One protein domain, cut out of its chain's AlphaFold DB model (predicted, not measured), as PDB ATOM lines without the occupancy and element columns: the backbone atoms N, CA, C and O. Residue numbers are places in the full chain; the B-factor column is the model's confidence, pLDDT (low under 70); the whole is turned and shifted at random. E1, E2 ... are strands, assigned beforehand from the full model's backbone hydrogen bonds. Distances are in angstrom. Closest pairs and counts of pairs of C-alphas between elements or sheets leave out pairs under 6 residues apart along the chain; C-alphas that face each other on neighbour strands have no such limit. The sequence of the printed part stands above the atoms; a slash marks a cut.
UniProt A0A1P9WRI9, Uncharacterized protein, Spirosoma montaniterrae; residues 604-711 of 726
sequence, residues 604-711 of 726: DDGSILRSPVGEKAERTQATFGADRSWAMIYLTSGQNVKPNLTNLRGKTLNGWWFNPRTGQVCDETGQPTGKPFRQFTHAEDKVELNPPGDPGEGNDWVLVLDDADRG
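Overview. This is residues 604 to 711 of the 726 residues of an uncharacterized protein of Spirosoma montaniterrae (UniProt A0A1P9WRI9). With little regular structure, this is one strongly twisted sheet: E1, E2, E6 and E3 side by side, short E4 and E5 beside opposite ends of E3, and long links, residues 636 to 651 and 682 to 700, over one face. The sheet is antiparallel and branched. Of 108 printed residues, 34 are in six named strands, E1 to E6 along the chain; the class is all strand. It is compact, radius of gyration of the C-alphas 12.8 A, spanning 34 by 30 by 22 A.

Arrangement. Within hydrogen-bond range, E3, residues 652 to 659, pairs antiparallel with E5, residues 678 to 681 (N 653 and O 680, 2.8 A), and E4, residues 664 to 666 (N 659 and O 664, 2.8 A), on one side. E6, residues 701 to 707, is on the other side (N 656 and O 704, 2.9 A). E2, residues 630 to 635, is E6's other antiparallel neighbour (N 633 and O 703, 2.9 A). E1, residues 620 to 625, forms a hairpin with E2 (N 623 and O 632, 2.9 A).

Along the chain. E1 begins at C-alpha 620 (45.016, -32.774, -18.590); E6, 19.8 A long, ends at C-alpha 707 (36.855, -44.045, -35.123). E3 measures 22.6 A.

Size, cuts and confidence. The farthest C-alphas, Lys 616 and Asp 709, are 35.8 A apart. The printed part has no cut; no printed residue is under 70 in pLDDT.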
ATOM      1  N   ASP A 604      34.510 -35.139 -20.188       93.94
ATOM      2  CA  ASP A 604      34.966 -36.441 -19.690       93.94
ATOM      3  C   ASP A 604      34.365 -36.750 -18.308       93.94
ATOM      4  O   ASP A 604      34.420 -35.936 -17.385       93.94
ATOM      5  N   ASP A 605      33.796 -37.946 -18.184       89.25
ATOM      6  CA  ASP A 605      33.198 -38.520 -16.976       89.25
ATOM      7  C   ASP A 605      34.217 -39.346 -16.166       89.25
ATOM      8  O   ASP A 605      33.851 -40.091 -15.257       89.25
ATOM      9  N   GLY A 606      35.504 -39.213 -16.501       92.69
ATOM     10  CA  GLY A 606      36.605 -40.011 -15.966       92.69
ATOM     11  C   GLY A 606      36.824 -41.311 -16.738       92.69
ATOM     12  O   GLY A 606      37.599 -42.159 -16.298       92.69
ATOM     13  N   SER A 607      36.146 -41.496 -17.874       95.06
ATOM     14  CA  SER A 607      36.246 -42.713 -18.676       95.06
ATOM     15  C   SER A 607      37.293 -42.623 -19.786       95.06
ATOM     16  O   SER A 607      37.729 -43.670 -20.263       95.06
ATOM     17  N   ILE A 608      37.740 -41.428 -20.185       96.81
ATOM     18  CA  ILE A 608      38.648 -41.249 -21.332       96.81
ATOM     19  C   ILE A 608      40.132 -41.358 -20.956       96.81
ATOM     20  O   ILE A 608      40.945 -41.748 -21.795       96.81
ATOM     21  N   LEU A 609      40.511 -41.058 -19.714       95.50
ATOM     22  CA  LEU A 609      41.911 -41.028 -19.274       95.50
ATOM     23  C   LEU A 609      42.238 -42.184 -18.321       95.50
ATOM     24  O   LEU A 609      41.506 -42.441 -17.369       95.50
ATOM     25  N   ARG A 610      43.373 -42.859 -18.546       93.75
ATOM     26  CA  ARG A 610      43.991 -43.793 -17.584       93.75
ATOM     27  C   ARG A 610      45.083 -43.128 -16.753       93.75
ATOM     28  O   ARG A 610      45.326 -43.534 -15.620       93.75
ATOM     29  N   SER A 611      45.780 -42.149 -17.326       90.12
ATOM     30  CA  SER A 611      46.780 -41.358 -16.607       90.12
ATOM     31  C   SER A 611      46.112 -40.439 -15.578       90.12
ATOM     32  O   SER A 611      44.987 -39.985 -15.811       90.12
ATOM     33  N   PRO A 612      46.801 -40.103 -14.470       88.25
ATOM     34  CA  PRO A 612      46.366 -39.032 -13.591       88.25
ATOM     35  C   PRO A 612      46.165 -37.749 -14.381       88.25
ATOM     36  O   PRO A 612      46.867 -37.459 -15.349       88.25
ATOM     37  N   VAL A 613      45.195 -36.967 -13.946       88.75
ATOM     38  CA  VAL A 613      44.773 -35.784 -14.683       88.75
ATOM     39  C   VAL A 613      45.608 -34.535 -14.380       88.75
ATOM     40  O   VAL A 613      45.333 -33.495 -14.967       88.75
ATOM     41  N   GLY A 614      46.587 -34.620 -13.475       88.12
ATOM     42  CA  GLY A 614      47.487 -33.523 -13.108       88.12
ATOM     43  C   GLY A 614      46.809 -32.316 -12.443       88.12
ATOM     44  O   GLY A 614      45.587 -32.256 -12.278       88.12
ATOM     45  N   GLU A 615      47.623 -31.324 -12.081       85.25
ATOM     46  CA  GLU A 615      47.184 -30.036 -11.537       85.25
ATOM     47  C   GLU A 615      47.870 -28.874 -12.266       85.25
ATOM     48  O   GLU A 615      48.968 -29.021 -12.802       85.25
ATOM     49  N   LYS A 616      47.245 -27.686 -12.243       84.50
ATOM     50  CA  LYS A 616      47.831 -26.432 -12.755       84.50
ATOM     51  C   LYS A 616      48.418 -26.606 -14.168       84.50
ATOM     52  O   LYS A 616      47.680 -27.013 -15.055       84.50
ATOM     53  N   ALA A 617      49.701 -26.312 -14.383       82.88
ATOM     54  CA  ALA A 617      50.356 -26.387 -15.692       82.88
ATOM     55  C   ALA A 617      50.373 -27.805 -16.307       82.88
ATOM     56  O   ALA A 617      50.511 -27.940 -17.518       82.88
ATOM     57  N   GLU A 618      50.169 -28.862 -15.519       86.38
ATOM     58  CA  GLU A 618      50.136 -30.254 -15.994       86.38
ATOM     59  C   GLU A 618      48.713 -30.818 -16.088       86.38
ATOM     60  O   GLU A 618      48.514 -31.995 -16.388       86.38
ATOM     61  N   ARG A 619      47.690 -29.998 -15.820       91.50
ATOM     62  CA  ARG A 619      46.295 -30.439 -15.850       91.50
ATOM     63  C   ARG A 619      45.921 -30.899 -17.258       91.50
ATOM     64  O   ARG A 619      45.855 -30.097 -18.188       91.50
ATOM     65  N   THR A 620      45.612 -32.177 -17.396       94.88
ATOM     66  CA  THR A 620      45.016 -32.774 -18.590       94.88
ATOM     67  C   THR A 620      43.498 -32.662 -18.497       94.88
ATOM     68  O   THR A 620      42.900 -32.967 -17.461       94.88
ATOM     69  N   GLN A 621      42.860 -32.243 -19.585       95.88
ATOM     70  CA  GLN A 621      41.404 -32.167 -19.688       95.88
ATOM     71  C   GLN A 621      40.960 -32.935 -20.935       95.88
ATOM     72  O   GLN A 621      41.619 -32.856 -21.967       95.88
ATOM     73  N   ALA A 622      39.851 -33.670 -20.856       98.00
ATOM     74  CA  ALA A 622      39.332 -34.464 -21.967       98.00
ATOM     75  C   ALA A 622      37.842 -34.194 -22.227       98.00
ATOM     76  O   ALA A 622      37.107 -33.745 -21.344       98.00
ATOM     77  N   THR A 623      37.405 -34.461 -23.455       98.38
ATOM     78  CA  THR A 623      36.007 -34.414 -23.906       98.38
ATOM     79  C   THR A 623      35.789 -35.486 -24.972       98.38
ATOM     80  O   THR A 623      36.740 -35.920 -25.625       98.38
ATOM     81  N   PHE A 624      34.550 -35.932 -25.158       98.38
ATOM     82  CA  PHE A 624      34.233 -36.992 -26.114       98.38
ATOM     83  C   PHE A 624      32.842 -36.817 -26.728       98.38
ATOM     84  O   PHE A 624      32.003 -36.067 -26.221       98.38
ATOM     85  N   GLY A 625      32.592 -37.496 -27.847       97.56
ATOM     86  CA  GLY A 625      31.260 -37.569 -28.448       97.56
ATOM     87  C   GLY A 625      30.364 -38.556 -27.699       97.56
ATOM     88  O   GLY A 625      30.816 -39.637 -27.341       97.56
ATOM     89  N   ALA A 626      29.082 -38.241 -27.504       96.75
ATOM     90  CA  ALA A 626      28.135 -39.118 -26.797       96.75
ATOM     91  C   ALA A 626      28.025 -40.540 -27.389       96.75
ATOM     92  O   ALA A 626      27.702 -41.487 -26.674       96.75
ATOM     93  N   ASP A 627      28.313 -40.709 -28.680       96.38
ATOM     94  CA  ASP A 627      28.346 -42.012 -29.347       96.38
ATOM     95  C   ASP A 627      29.692 -42.747 -29.212       96.38
ATOM     96  O   ASP A 627      29.836 -43.844 -29.752       96.38
ATOM     97  N   ARG A 628      30.658 -42.164 -28.487       97.50
ATOM     98  CA  ARG A 628      32.018 -42.672 -28.244       97.50
ATOM     99  C   ARG A 628      32.806 -42.957 -29.529       97.50
ATOM    100  O   ARG A 628      33.706 -43.793 -29.531       97.50
ATOM    101  N   SER A 629      32.469 -42.276 -30.623       97.56
ATOM    102  CA  SER A 629      33.180 -42.384 -31.904       97.56
ATOM    103  C   SER A 629      34.427 -41.504 -31.992       97.56
ATOM    104  O   SER A 629      35.235 -41.682 -32.894       97.56
ATOM    105  N   TRP A 630      34.594 -40.553 -31.077       98.19
ATOM    106  CA  TRP A 630      35.783 -39.713 -31.004       98.19
ATOM    107  C   TRP A 630      36.008 -39.203 -29.579       98.19
ATOM    108  O   TRP A 630      35.059 -39.055 -28.797       98.19
ATOM    109  N   ALA A 631      37.261 -38.886 -29.264       98.56
ATOM    110  CA  ALA A 631      37.660 -38.155 -28.068       98.56
ATOM    111  C   ALA A 631      38.769 -37.147 -28.381       98.56
ATOM    112  O   ALA A 631      39.548 -37.316 -29.319       98.56
ATOM    113  N   MET A 632      38.839 -36.098 -27.567       98.75
ATOM    114  CA  MET A 632      39.920 -35.123 -27.580       98.75
ATOM    115  C   MET A 632      40.487 -34.971 -26.175       98.75
ATOM    116  O   MET A 632      39.737 -34.888 -25.200       98.75
ATOM    117  N   ILE A 633      41.811 -34.900 -26.080       98.69
ATOM    118  CA  ILE A 633      42.538 -34.757 -24.822       98.69
ATOM    119  C   ILE A 633      43.521 -33.597 -24.961       98.69
ATOM    120  O   ILE A 633      44.432 -33.651 -25.780       98.69
ATOM    121  N   TYR A 634      43.328 -32.550 -24.164       98.38
ATOM    122  CA  TYR A 634      44.200 -31.385 -24.119       98.38
ATOM    123  C   TYR A 634      45.302 -31.584 -23.079       98.38
ATOM    124  O   TYR A 634      45.027 -31.793 -21.892       98.38
ATOM    125  N   LEU A 635      46.543 -31.495 -23.547       97.44
ATOM    126  CA  LEU A 635      47.780 -31.607 -22.789       97.44
ATOM    127  C   LEU A 635      48.353 -30.203 -22.618       97.44
ATOM    128  O   LEU A 635      48.915 -29.641 -23.551       97.44
ATOM    129  N   THR A 636      48.170 -29.626 -21.432       94.81
ATOM    130  CA  THR A 636      48.482 -28.214 -21.153       94.81
ATOM    131  C   THR A 636      49.952 -27.832 -21.350       94.81
ATOM    132  O   THR A 636      50.221 -26.701 -21.742       94.81
ATOM    133  N   SER A 637      50.892 -28.744 -21.107       94.62
ATOM    134  CA  SER A 637      52.332 -28.467 -21.204       94.62
ATOM    135  C   SER A 637      53.088 -29.591 -21.907       94.62
ATOM    136  O   SER A 637      54.251 -29.816 -21.609       94.62
ATOM    137  N   GLY A 638      52.436 -30.350 -22.792       94.44
ATOM    138  CA  GLY A 638      53.110 -31.425 -23.530       94.44
ATOM    139  C   GLY A 638      53.465 -32.640 -22.667       94.44
ATOM    140  O   GLY A 638      54.375 -33.392 -22.991       94.44
ATOM    141  N   GLN A 639      52.762 -32.841 -21.553       94.50
ATOM    142  CA  GLN A 639      52.946 -34.005 -20.693       94.50
ATOM    143  C   GLN A 639      52.470 -35.305 -21.362       94.50
ATOM    144  O   GLN A 639      51.504 -35.299 -22.127       94.50
ATOM    145  N   ASN A 640      53.094 -36.432 -21.015       94.75
ATOM    146  CA  ASN A 640      52.702 -37.755 -21.511       94.75
ATOM    147  C   ASN A 640      51.270 -38.119 -21.088       94.75
ATOM    148  O   ASN A 640      50.789 -37.721 -20.022       94.75
ATOM    149  N   VAL A 641      50.594 -38.946 -21.891       96.38
ATOM    150  CA  VAL A 641      49.201 -39.339 -21.643       96.38
ATOM    151  C   VAL A 641      48.942 -40.817 -21.911       96.38
ATOM    152  O   VAL A 641      49.482 -41.403 -22.848       96.38
ATOM    153  N   LYS A 642      48.066 -41.421 -21.100       97.69
ATOM    154  CA  LYS A 642      47.529 -42.774 -21.320       97.69
ATOM    155  C   LYS A 642      46.026 -42.684 -21.577       97.69
ATOM    156  O   LYS A 642      45.272 -42.578 -20.603       97.69
ATOM    157  N   PRO A 643      45.564 -42.676 -22.839       97.31
ATOM    158  CA  PRO A 643      44.138 -42.699 -23.139       97.31
ATOM    159  C   PRO A 643      43.529 -44.076 -22.831       97.31
ATOM    160  O   PRO A 643      44.212 -45.096 -22.845       97.31
ATOM    161  N   ASN A 644      42.225 -44.110 -22.572       97.31
ATOM    162  CA  ASN A 644      41.447 -45.335 -22.424       97.31
ATOM    163  C   ASN A 644      40.774 -45.680 -23.760       97.31
ATOM    164  O   ASN A 644      39.648 -45.257 -24.034       97.31
ATOM    165  N   LEU A 645      41.487 -46.417 -24.611       97.31
ATOM    166  CA  LEU A 645      41.049 -46.736 -25.972       97.31
ATOM    167  C   LEU A 645      39.798 -47.622 -25.986       97.31
ATOM    168  O   LEU A 645      38.918 -47.418 -26.810       97.31
ATOM    169  N   THR A 646      39.677 -48.554 -25.039       96.62
ATOM    170  CA  THR A 646      38.532 -49.484 -24.927       96.62
ATOM    171  C   THR A 646      37.202 -48.806 -24.596       96.62
ATOM    172  O   THR A 646      36.143 -49.408 -24.767       96.62
ATOM    173  N   ASN A 647      37.244 -47.548 -24.151       96.19
ATOM    174  CA  ASN A 647      36.064 -46.724 -23.913       96.19
ATOM    175  C   ASN A 647      35.614 -45.926 -25.148       96.19
ATOM    176  O   ASN A 647      34.638 -45.173 -25.063       96.19
ATOM    177  N   LEU A 648      36.275 -46.112 -26.290       97.06
ATOM    178  CA  LEU A 648      35.821 -45.674 -27.607       97.06
ATOM    179  C   LEU A 648      35.237 -46.870 -28.374       97.06
ATOM    180  O   LEU A 648      35.534 -48.025 -28.082       97.06
ATOM    181  N   ARG A 649      34.322 -46.614 -29.316       94.25
ATOM    182  CA  ARG A 649      33.613 -47.688 -30.044       94.25
ATOM    183  C   ARG A 649      34.334 -48.178 -31.301       94.25
ATOM    184  O   ARG A 649      34.056 -49.296 -31.734       94.25
ATOM    185  N   GLY A 650      35.206 -47.361 -31.891       93.00
ATOM    186  CA  GLY A 650      35.897 -47.689 -33.139       93.00
ATOM    187  C   GLY A 650      36.862 -48.859 -32.964       93.00
ATOM    188  O   GLY A 650      37.686 -48.850 -32.058       93.00
ATOM    189  N   LYS A 651      36.790 -49.867 -33.843       94.06
ATOM    190  CA  LYS A 651      37.716 -51.021 -33.806       94.06
ATOM    191  C   LYS A 651      39.162 -50.602 -34.075       94.06
ATOM    192  O   LYS A 651      40.088 -51.155 -33.481       94.06
ATOM    193  N   THR A 652      39.303 -49.629 -34.969       97.62
ATOM    194  CA  THR A 652      40.548 -48.951 -35.303       97.62
ATOM    195  C   THR A 652      40.355 -47.467 -35.040       97.62
ATOM    196  O   THR A 652      39.360 -46.882 -35.473       97.62
ATOM    197  N   LEU A 653      41.310 -46.860 -34.344       98.38
ATOM    198  CA  LEU A 653      41.280 -45.449 -33.989       98.38
ATOM    199  C   LEU A 653      42.416 -44.702 -34.692       98.38
ATOM    200  O   LEU A 653      43.576 -45.080 -34.551       98.38
ATOM    201  N   ASN A 654      42.106 -43.629 -35.416       98.25
ATOM    202  CA  ASN A 654      43.101 -42.693 -35.932       98.25
ATOM    203  C   ASN A 654      43.564 -41.761 -34.804       98.25
ATOM    204  O   ASN A 654      42.739 -41.093 -34.180       98.25
ATOM    205  N   GLY A 655      44.874 -41.704 -34.570       98.12
ATOM    206  CA  GLY A 655      45.523 -40.769 -33.659       98.12
ATOM    207  C   GLY A 655      46.073 -39.550 -34.377       98.12
ATOM    208  O   GLY A 655      46.806 -39.678 -35.361       98.12
ATOM    209  N   TRP A 656      45.781 -38.368 -33.846       98.38
ATOM    210  CA  TRP A 656      46.278 -37.100 -34.372       98.38
ATOM    211  C   TRP A 656      46.881 -36.243 -33.267       98.38
ATOM    212  O   TRP A 656      46.256 -36.059 -32.221       98.38
ATOM    213  N   TRP A 657      48.039 -35.646 -33.545       98.50
ATOM    214  CA  TRP A 657      48.566 -34.542 -32.753       98.50
ATOM    215  C   TRP A 657      48.147 -33.227 -33.385       98.50
ATOM    216  O   TRP A 657      48.680 -32.839 -34.418       98.50
ATOM    217  N   PHE A 658      47.180 -32.542 -32.786       98.69
ATOM    218  CA  PHE A 658      46.779 -31.210 -33.218       98.69
ATOM    219  C   PHE A 658      47.569 -30.154 -32.445       98.69
ATOM    220  O   PHE A 658      47.549 -30.131 -31.211       98.69
ATOM    221  N   ASN A 659      48.253 -29.280 -33.179       98.25
ATOM    222  CA  ASN A 659      49.026 -28.173 -32.642       98.25
ATOM    223  C   ASN A 659      48.116 -26.941 -32.476       98.25
ATOM    224  O   ASN A 659      47.780 -26.287 -33.467       98.25
ATOM    225  N   PRO A 660      47.727 -26.569 -31.247       97.94
ATOM    226  CA  PRO A 660      46.786 -25.475 -31.019       97.94
ATOM    227  C   PRO A 660      47.381 -24.086 -31.311       97.94
ATOM    228  O   PRO A 660      46.627 -23.122 -31.421       97.94
ATOM    229  N   ARG A 661      48.709 -23.974 -31.474       97.44
ATOM    230  CA  ARG A 661      49.397 -22.728 -31.852       97.44
ATOM    231  C   ARG A 661      49.300 -22.435 -33.348       97.44
ATOM    232  O   ARG A 661      49.327 -21.274 -33.730       97.44
ATOM    233  N   THR A 662      49.241 -23.475 -34.183       96.88
ATOM    234  CA  THR A 662      49.299 -23.342 -35.653       96.88
ATOM    235  C   THR A 662      48.054 -23.865 -36.365       96.88
ATOM    236  O   THR A 662      47.871 -23.617 -37.555       96.88
ATOM    237  N   GLY A 663      47.209 -24.629 -35.668       96.81
ATOM    238  CA  GLY A 663      46.038 -25.291 -36.239       96.81
ATOM    239  C   GLY A 663      46.359 -26.484 -37.137       96.81
ATOM    240  O   GLY A 663      45.474 -26.964 -37.843       96.81
ATOM    241  N   GLN A 664      47.609 -26.950 -37.148       96.94
ATOM    242  CA  GLN A 664      48.055 -28.060 -37.986       96.94
ATOM    243  C   GLN A 664      47.996 -29.387 -37.231       96.94
ATOM    244  O   GLN A 664      48.179 -29.434 -36.014       96.94
ATOM    245  N   VAL A 665      47.794 -30.477 -37.972       98.12
ATOM    246  CA  VAL A 665      48.063 -31.827 -37.467       98.12
ATOM    247  C   VAL A 665      49.497 -32.226 -37.784       98.12
ATOM    248  O   VAL A 665      49.964 -32.013 -38.906       98.12
ATOM    249  N   CYS A 666      50.172 -32.814 -36.805       97.75
ATOM    250  CA  CYS A 666      51.582 -33.160 -36.858       97.75
ATOM    251  C   CYS A 666      51.821 -34.663 -36.648       97.75
ATOM    252  O   CYS A 666      50.975 -35.373 -36.099       97.75
ATOM    253  N   ASP A 667      52.992 -35.136 -37.071       95.56
ATOM    254  CA  ASP A 667      53.538 -36.433 -36.670       95.56
ATOM    255  C   ASP A 667      54.173 -36.377 -35.275       95.56
ATOM    256  O   ASP A 667      54.154 -35.351 -34.593       95.56
ATOM    257  N   GLU A 668      54.753 -37.499 -34.855       94.12
ATOM    258  CA  GLU A 668      55.447 -37.656 -33.573       94.12
ATOM    259  C   GLU A 668      56.699 -36.767 -33.442       94.12
ATOM    260  O   GLU A 668      57.174 -36.545 -32.332       94.12
ATOM    261  N   THR A 669      57.213 -36.206 -34.544       93.25
ATOM    262  CA  THR A 669      58.339 -35.254 -34.541       93.25
ATOM    263  C   THR A 669      57.887 -33.791 -34.535       93.25
ATOM    264  O   THR A 669      58.713 -32.885 -34.435       93.25
ATOM    265  N   GLY A 670      56.577 -33.544 -34.632       93.94
ATOM    266  CA  GLY A 670      55.994 -32.206 -34.674       93.94
ATOM    267  C   GLY A 670      55.900 -31.604 -36.077       93.94
ATOM    268  O   GLY A 670      55.474 -30.455 -36.204       93.94
ATOM    269  N   GLN A 671      56.239 -32.352 -37.131       96.44
ATOM    270  CA  GLN A 671      56.139 -31.875 -38.511       96.44
ATOM    271  C   GLN A 671      54.711 -32.041 -39.053       96.44
ATOM    272  O   GLN A 671      54.074 -33.056 -38.769       96.44
ATOM    273  N   PRO A 672      54.169 -31.082 -39.829       96.62
ATOM    274  CA  PRO A 672      52.821 -31.196 -40.392       96.62
ATOM    275  C   PRO A 672      52.676 -32.372 -41.373       96.62
ATOM    276  O   PRO A 672      53.491 -32.505 -42.284       96.62
ATOM    277  N   THR A 673      51.619 -33.191 -41.257       91.44
ATOM    278  CA  THR A 673      51.491 -34.422 -42.084       91.44
ATOM    279  C   THR A 673      50.170 -34.626 -42.819       91.44
ATOM    280  O   THR A 673      50.098 -35.468 -43.716       91.44
ATOM    281  N   GLY A 674      49.105 -33.908 -42.455       90.75
ATOM    282  CA  GLY A 674      47.766 -34.075 -43.045       90.75
ATOM    283  C   GLY A 674      47.148 -35.479 -42.899       90.75
ATOM    284  O   GLY A 674      46.076 -35.730 -43.445       90.75
ATOM    285  N   LYS A 675      47.802 -36.396 -42.178       94.56
ATOM    286  CA  LYS A 675      47.410 -37.796 -41.965       94.56
ATOM    287  C   LYS A 675      47.508 -38.128 -40.468       94.56
ATOM    288  O   LYS A 675      48.228 -37.428 -39.755       94.56
ATOM    289  N   PRO A 676      46.817 -39.173 -39.978       97.50
ATOM    290  CA  PRO A 676      47.019 -39.639 -38.611       97.50
ATOM    291  C   PRO A 676      48.495 -39.988 -38.404       97.50
ATOM    292  O   PRO A 676      49.096 -40.612 -39.280       97.50
ATOM    293  N   PHE A 677      49.077 -39.622 -37.259       97.25
ATOM    294  CA  PHE A 677      50.458 -40.017 -36.950       97.25
ATOM    295  C   PHE A 677      50.549 -41.525 -36.693       97.25
ATOM    296  O   PHE A 677      51.580 -42.144 -36.941       97.25
ATOM    297  N   ARG A 678      49.450 -42.118 -36.208       96.62
ATOM    298  CA  ARG A 678      49.343 -43.537 -35.882       96.62
ATOM    299  C   ARG A 678      47.888 -44.003 -35.907       96.62
ATOM    300  O   ARG A 678      46.971 -43.212 -35.697       96.62
ATOM    301  N   GLN A 679      47.684 -45.298 -36.139       97.06
ATOM    302  CA  GLN A 679      46.419 -45.989 -35.885       97.06
ATOM    303  C   GLN A 679      46.563 -46.924 -34.685       97.06
ATOM    304  O   GLN A 679      47.621 -47.523 -34.497       97.06
ATOM    305  N   PHE A 680      45.497 -47.053 -33.900       97.44
ATOM    306  CA  PHE A 680      45.453 -47.890 -32.705       97.44
ATOM    307  C   PHE A 680      44.330 -48.914 -32.780       97.44
ATOM    308  O   PHE A 680      43.271 -48.655 -33.353       97.44
ATOM    309  N   THR A 681      44.529 -50.037 -32.102       97.25
ATOM    310  CA  THR A 681      43.467 -50.993 -31.775       97.25
ATOM    311  C   THR A 681      43.226 -51.033 -30.265       97.25
ATOM    312  O   THR A 681      44.067 -50.617 -29.469       97.25
ATOM    313  N   HIS A 682      42.099 -51.604 -29.830       95.62
ATOM    314  CA  HIS A 682      41.829 -51.807 -28.397       95.62
ATOM    315  C   HIS A 682      42.852 -52.718 -27.691       95.62
ATOM    316  O   HIS A 682      42.930 -52.704 -26.466       95.62
ATOM    317  N   ALA A 683      43.657 -53.492 -28.429       95.06
ATOM    318  CA  ALA A 683      44.743 -54.281 -27.843       95.06
ATOM    319  C   ALA A 683      45.863 -53.399 -27.254       95.06
ATOM    320  O   ALA A 683      46.597 -53.835 -26.370       95.06
ATOM    321  N   GLU A 684      45.969 -52.146 -27.703       95.19
ATOM    322  CA  GLU A 684      46.990 -51.177 -27.293       95.19
ATOM    323  C   GLU A 684      46.495 -50.222 -26.192       95.19
ATOM    324  O   GLU A 684      47.093 -49.184 -25.940       95.19
ATOM    325  N   ASP A 685      45.416 -50.565 -25.491       93.44
ATOM    326  CA  ASP A 685      44.713 -49.716 -24.514       93.44
ATOM    327  C   ASP A 685      45.542 -49.258 -23.287       93.44
ATOM    328  O   ASP A 685      45.084 -48.452 -22.477       93.44
ATOM    329  N   LYS A 686      46.786 -49.732 -23.154       93.00
ATOM    330  CA  LYS A 686      47.753 -49.292 -22.132       93.00
ATOM    331  C   LYS A 686      48.894 -48.433 -22.692       93.00
ATOM    332  O   LYS A 686      49.865 -48.195 -21.973       93.00
ATOM    333  N   VAL A 687      48.808 -48.011 -23.954       95.69
ATOM    334  CA  VAL A 687      49.839 -47.202 -24.611       95.69
ATOM    335  C   VAL A 687      50.044 -45.875 -23.875       95.69
ATOM    336  O   VAL A 687      49.090 -45.205 -23.479       95.69
ATOM    337  N   GLU A 688      51.308 -45.512 -23.673       96.75
ATOM    338  CA  GLU A 688      51.707 -44.165 -23.271       96.75
ATOM    339  C   GLU A 688      52.084 -43.393 -24.534       96.75
ATOM    340  O   GLU A 688      52.843 -43.895 -25.364       96.75
ATOM    341  N   LEU A 689      51.503 -42.210 -24.700       96.69
ATOM    342  CA  LEU A 689      51.709 -41.352 -25.856       96.69
ATOM    343  C   LEU A 689      52.415 -40.075 -25.418       96.69
ATOM    344  O   LEU A 689      51.992 -39.425 -24.458       96.69
ATOM    345  N   ASN A 690      53.452 -39.721 -26.170       95.56
ATOM    346  CA  ASN A 690      54.275 -38.547 -25.924       95.56
ATOM    347  C   ASN A 690      53.998 -37.540 -27.043       95.56
ATOM    348  O   ASN A 690      54.158 -37.900 -28.216       95.56
ATOM    349  N   PRO A 691      53.537 -36.323 -26.724       96.19
ATOM    350  CA  PRO A 691      53.411 -35.287 -27.733       96.19
ATOM    351  C   PRO A 691      54.805 -34.815 -28.190       96.19
ATOM    352  O   PRO A 691      55.791 -35.026 -27.483       96.19
ATOM    353  N   PRO A 692      54.911 -34.165 -29.361       96.88
ATOM    354  CA  PRO A 692      56.189 -33.651 -29.841       96.88
ATOM    355  C   PRO A 692      56.809 -32.576 -28.931       96.88
ATOM    356  O   PRO A 692      56.133 -31.647 -28.478       96.88
ATOM    357  N   GLY A 693      58.132 -32.658 -28.758       95.50
ATOM    358  CA  GLY A 693      58.934 -31.714 -27.971       95.50
ATOM    359  C   GLY A 693      58.931 -31.992 -26.464       95.50
ATOM    360  O   GLY A 693      58.183 -32.831 -25.972       95.50
ATOM    361  N   ASP A 694      59.779 -31.273 -25.731       94.00
ATOM    362  CA  ASP A 694      59.889 -31.430 -24.279       94.00
ATOM    363  C   ASP A 694      58.699 -30.781 -23.544       94.00
ATOM    364  O   ASP A 694      58.189 -29.744 -23.993       94.00
ATOM    365  N   PRO A 695      58.251 -31.340 -22.404       93.38
ATOM    366  CA  PRO A 695      57.193 -30.729 -21.615       93.38
ATOM    367  C   PRO A 695      57.571 -29.338 -21.082       93.38
ATOM    368  O   PRO A 695      58.669 -29.133 -20.563       93.38
ATOM    369  N   GLY A 696      56.644 -28.385 -21.156       93.19
ATOM    370  CA  GLY A 696      56.828 -27.023 -20.657       93.19
ATOM    371  C   GLY A 696      55.700 -26.066 -21.045       93.19
ATOM    372  O   GLY A 696      54.893 -26.351 -21.937       93.19
ATOM    373  N   GLU A 697      55.648 -24.911 -20.372       91.69
ATOM    374  CA  GLU A 697      54.705 -23.844 -20.721       91.69
ATOM    375  C   GLU A 697      54.884 -23.442 -22.192       91.69
ATOM    376  O   GLU A 697      55.998 -23.244 -22.676       91.69
ATOM    377  N   GLY A 698      53.775 -23.341 -22.921       92.88
ATOM    378  CA  GLY A 698      53.775 -23.049 -24.355       92.88
ATOM    379  C   GLY A 698      53.819 -24.276 -25.274       92.88
ATOM    380  O   GLY A 698      53.420 -24.138 -26.433       92.88
ATOM    381  N   ASN A 699      54.194 -25.467 -24.786       96.19
ATOM    382  CA  ASN A 699      54.193 -26.710 -25.572       96.19
ATOM    383  C   ASN A 699      52.899 -27.535 -25.399       96.19
ATOM    384  O   ASN A 699      52.922 -28.743 -25.201       96.19
ATOM    385  N   ASP A 700      51.736 -26.890 -25.454       97.75
ATOM    386  CA  ASP A 700      50.431 -27.547 -25.373       97.75
ATOM    387  C   ASP A 700      50.047 -28.334 -26.642       97.75
ATOM    388  O   ASP A 700      50.370 -27.941 -27.760       97.75
ATOM    389  N   TRP A 701      49.316 -29.437 -26.495       98.38
ATOM    390  CA  TRP A 701      48.863 -30.269 -27.618       98.38
ATOM    391  C   TRP A 701      47.445 -30.780 -27.391       98.38
ATOM    392  O   TRP A 701      47.018 -30.962 -26.252       98.38
ATOM    393  N   VAL A 702      46.715 -31.062 -28.471       98.75
ATOM    394  CA  VAL A 702      45.482 -31.855 -28.390       98.75
ATOM    395  C   VAL A 702      45.708 -33.196 -29.078       98.75
ATOM    396  O   VAL A 702      45.954 -33.243 -30.284       98.75
ATOM    397  N   LEU A 703      45.582 -34.287 -28.324       98.69
ATOM    398  CA  LEU A 703      45.435 -35.624 -28.890       98.69
ATOM    399  C   LEU A 703      43.987 -35.798 -29.344       98.69
ATOM    400  O   LEU A 703      43.069 -35.704 -28.525       98.69
ATOM    401  N   VAL A 704      43.779 -36.077 -30.626       98.69
ATOM    402  CA  VAL A 704      42.466 -36.451 -31.169       98.69
ATOM    403  C   VAL A 704      42.483 -37.936 -31.507       98.69
ATOM    404  O   VAL A 704      43.400 -38.410 -32.177       98.69
ATOM    405  N   LEU A 705      41.474 -38.661 -31.029       98.62
ATOM    406  CA  LEU A 705      41.252 -40.077 -31.306       98.62
ATOM    407  C   LEU A 705      39.915 -40.220 -32.022       98.62
ATOM    408  O   LEU A 705      38.885 -39.871 -31.449       98.62
ATOM    409  N   ASP A 706      39.928 -40.750 -33.239       98.19
ATOM    410  CA  ASP A 706      38.729 -40.928 -34.061       98.19
ATOM    411  C   ASP A 706      38.517 -42.382 -34.440       98.19
ATOM    412  O   ASP A 706      39.452 -43.042 -34.875       98.19
ATOM    413  N   ASP A 707      37.274 -42.840 -34.416       97.88
ATOM    414  CA  ASP A 707      36.855 -44.045 -35.123       97.88
ATOM    415  C   ASP A 707      37.164 -43.908 -36.623       97.88
ATOM    416  O   ASP A 707      36.610 -43.045 -37.316       97.88
ATOM    417  N   ALA A 708      38.074 -44.748 -37.120       96.88
ATOM    418  CA  ALA A 708      38.560 -44.678 -38.493       96.88
ATOM    419  C   ALA A 708      37.434 -44.876 -39.525       96.88
ATOM    420  O   ALA A 708      37.478 -44.262 -40.593       96.88
ATOM    421  N   ASP A 709      36.395 -45.644 -39.179       96.25
ATOM    422  CA  ASP A 709      35.269 -45.946 -40.069       96.25
ATOM    423  C   ASP A 709      34.297 -44.762 -40.216       96.25
ATOM    424  O   ASP A 709      33.483 -44.725 -41.141       96.25
ATOM    425  N   ARG A 710      34.371 -43.758 -39.328       94.62
ATOM    426  CA  ARG A 710      33.515 -42.561 -39.396       94.62
ATOM    427  C   ARG A 710      33.966 -41.542 -40.431       94.62
ATOM    428  O   ARG A 710      33.166 -40.683 -40.793       94.62
ATOM    429  N   GLY A 711      35.217 -41.614 -40.889       91.94
ATOM    430  CA  GLY A 711      35.737 -40.720 -41.924       91.94
ATOM    431  C   GLY A 711      35.657 -39.234 -41.554       91.94
ATOM    432  O   GLY A 711      35.359 -38.406 -42.414       91.94
TER     433      GLY A 711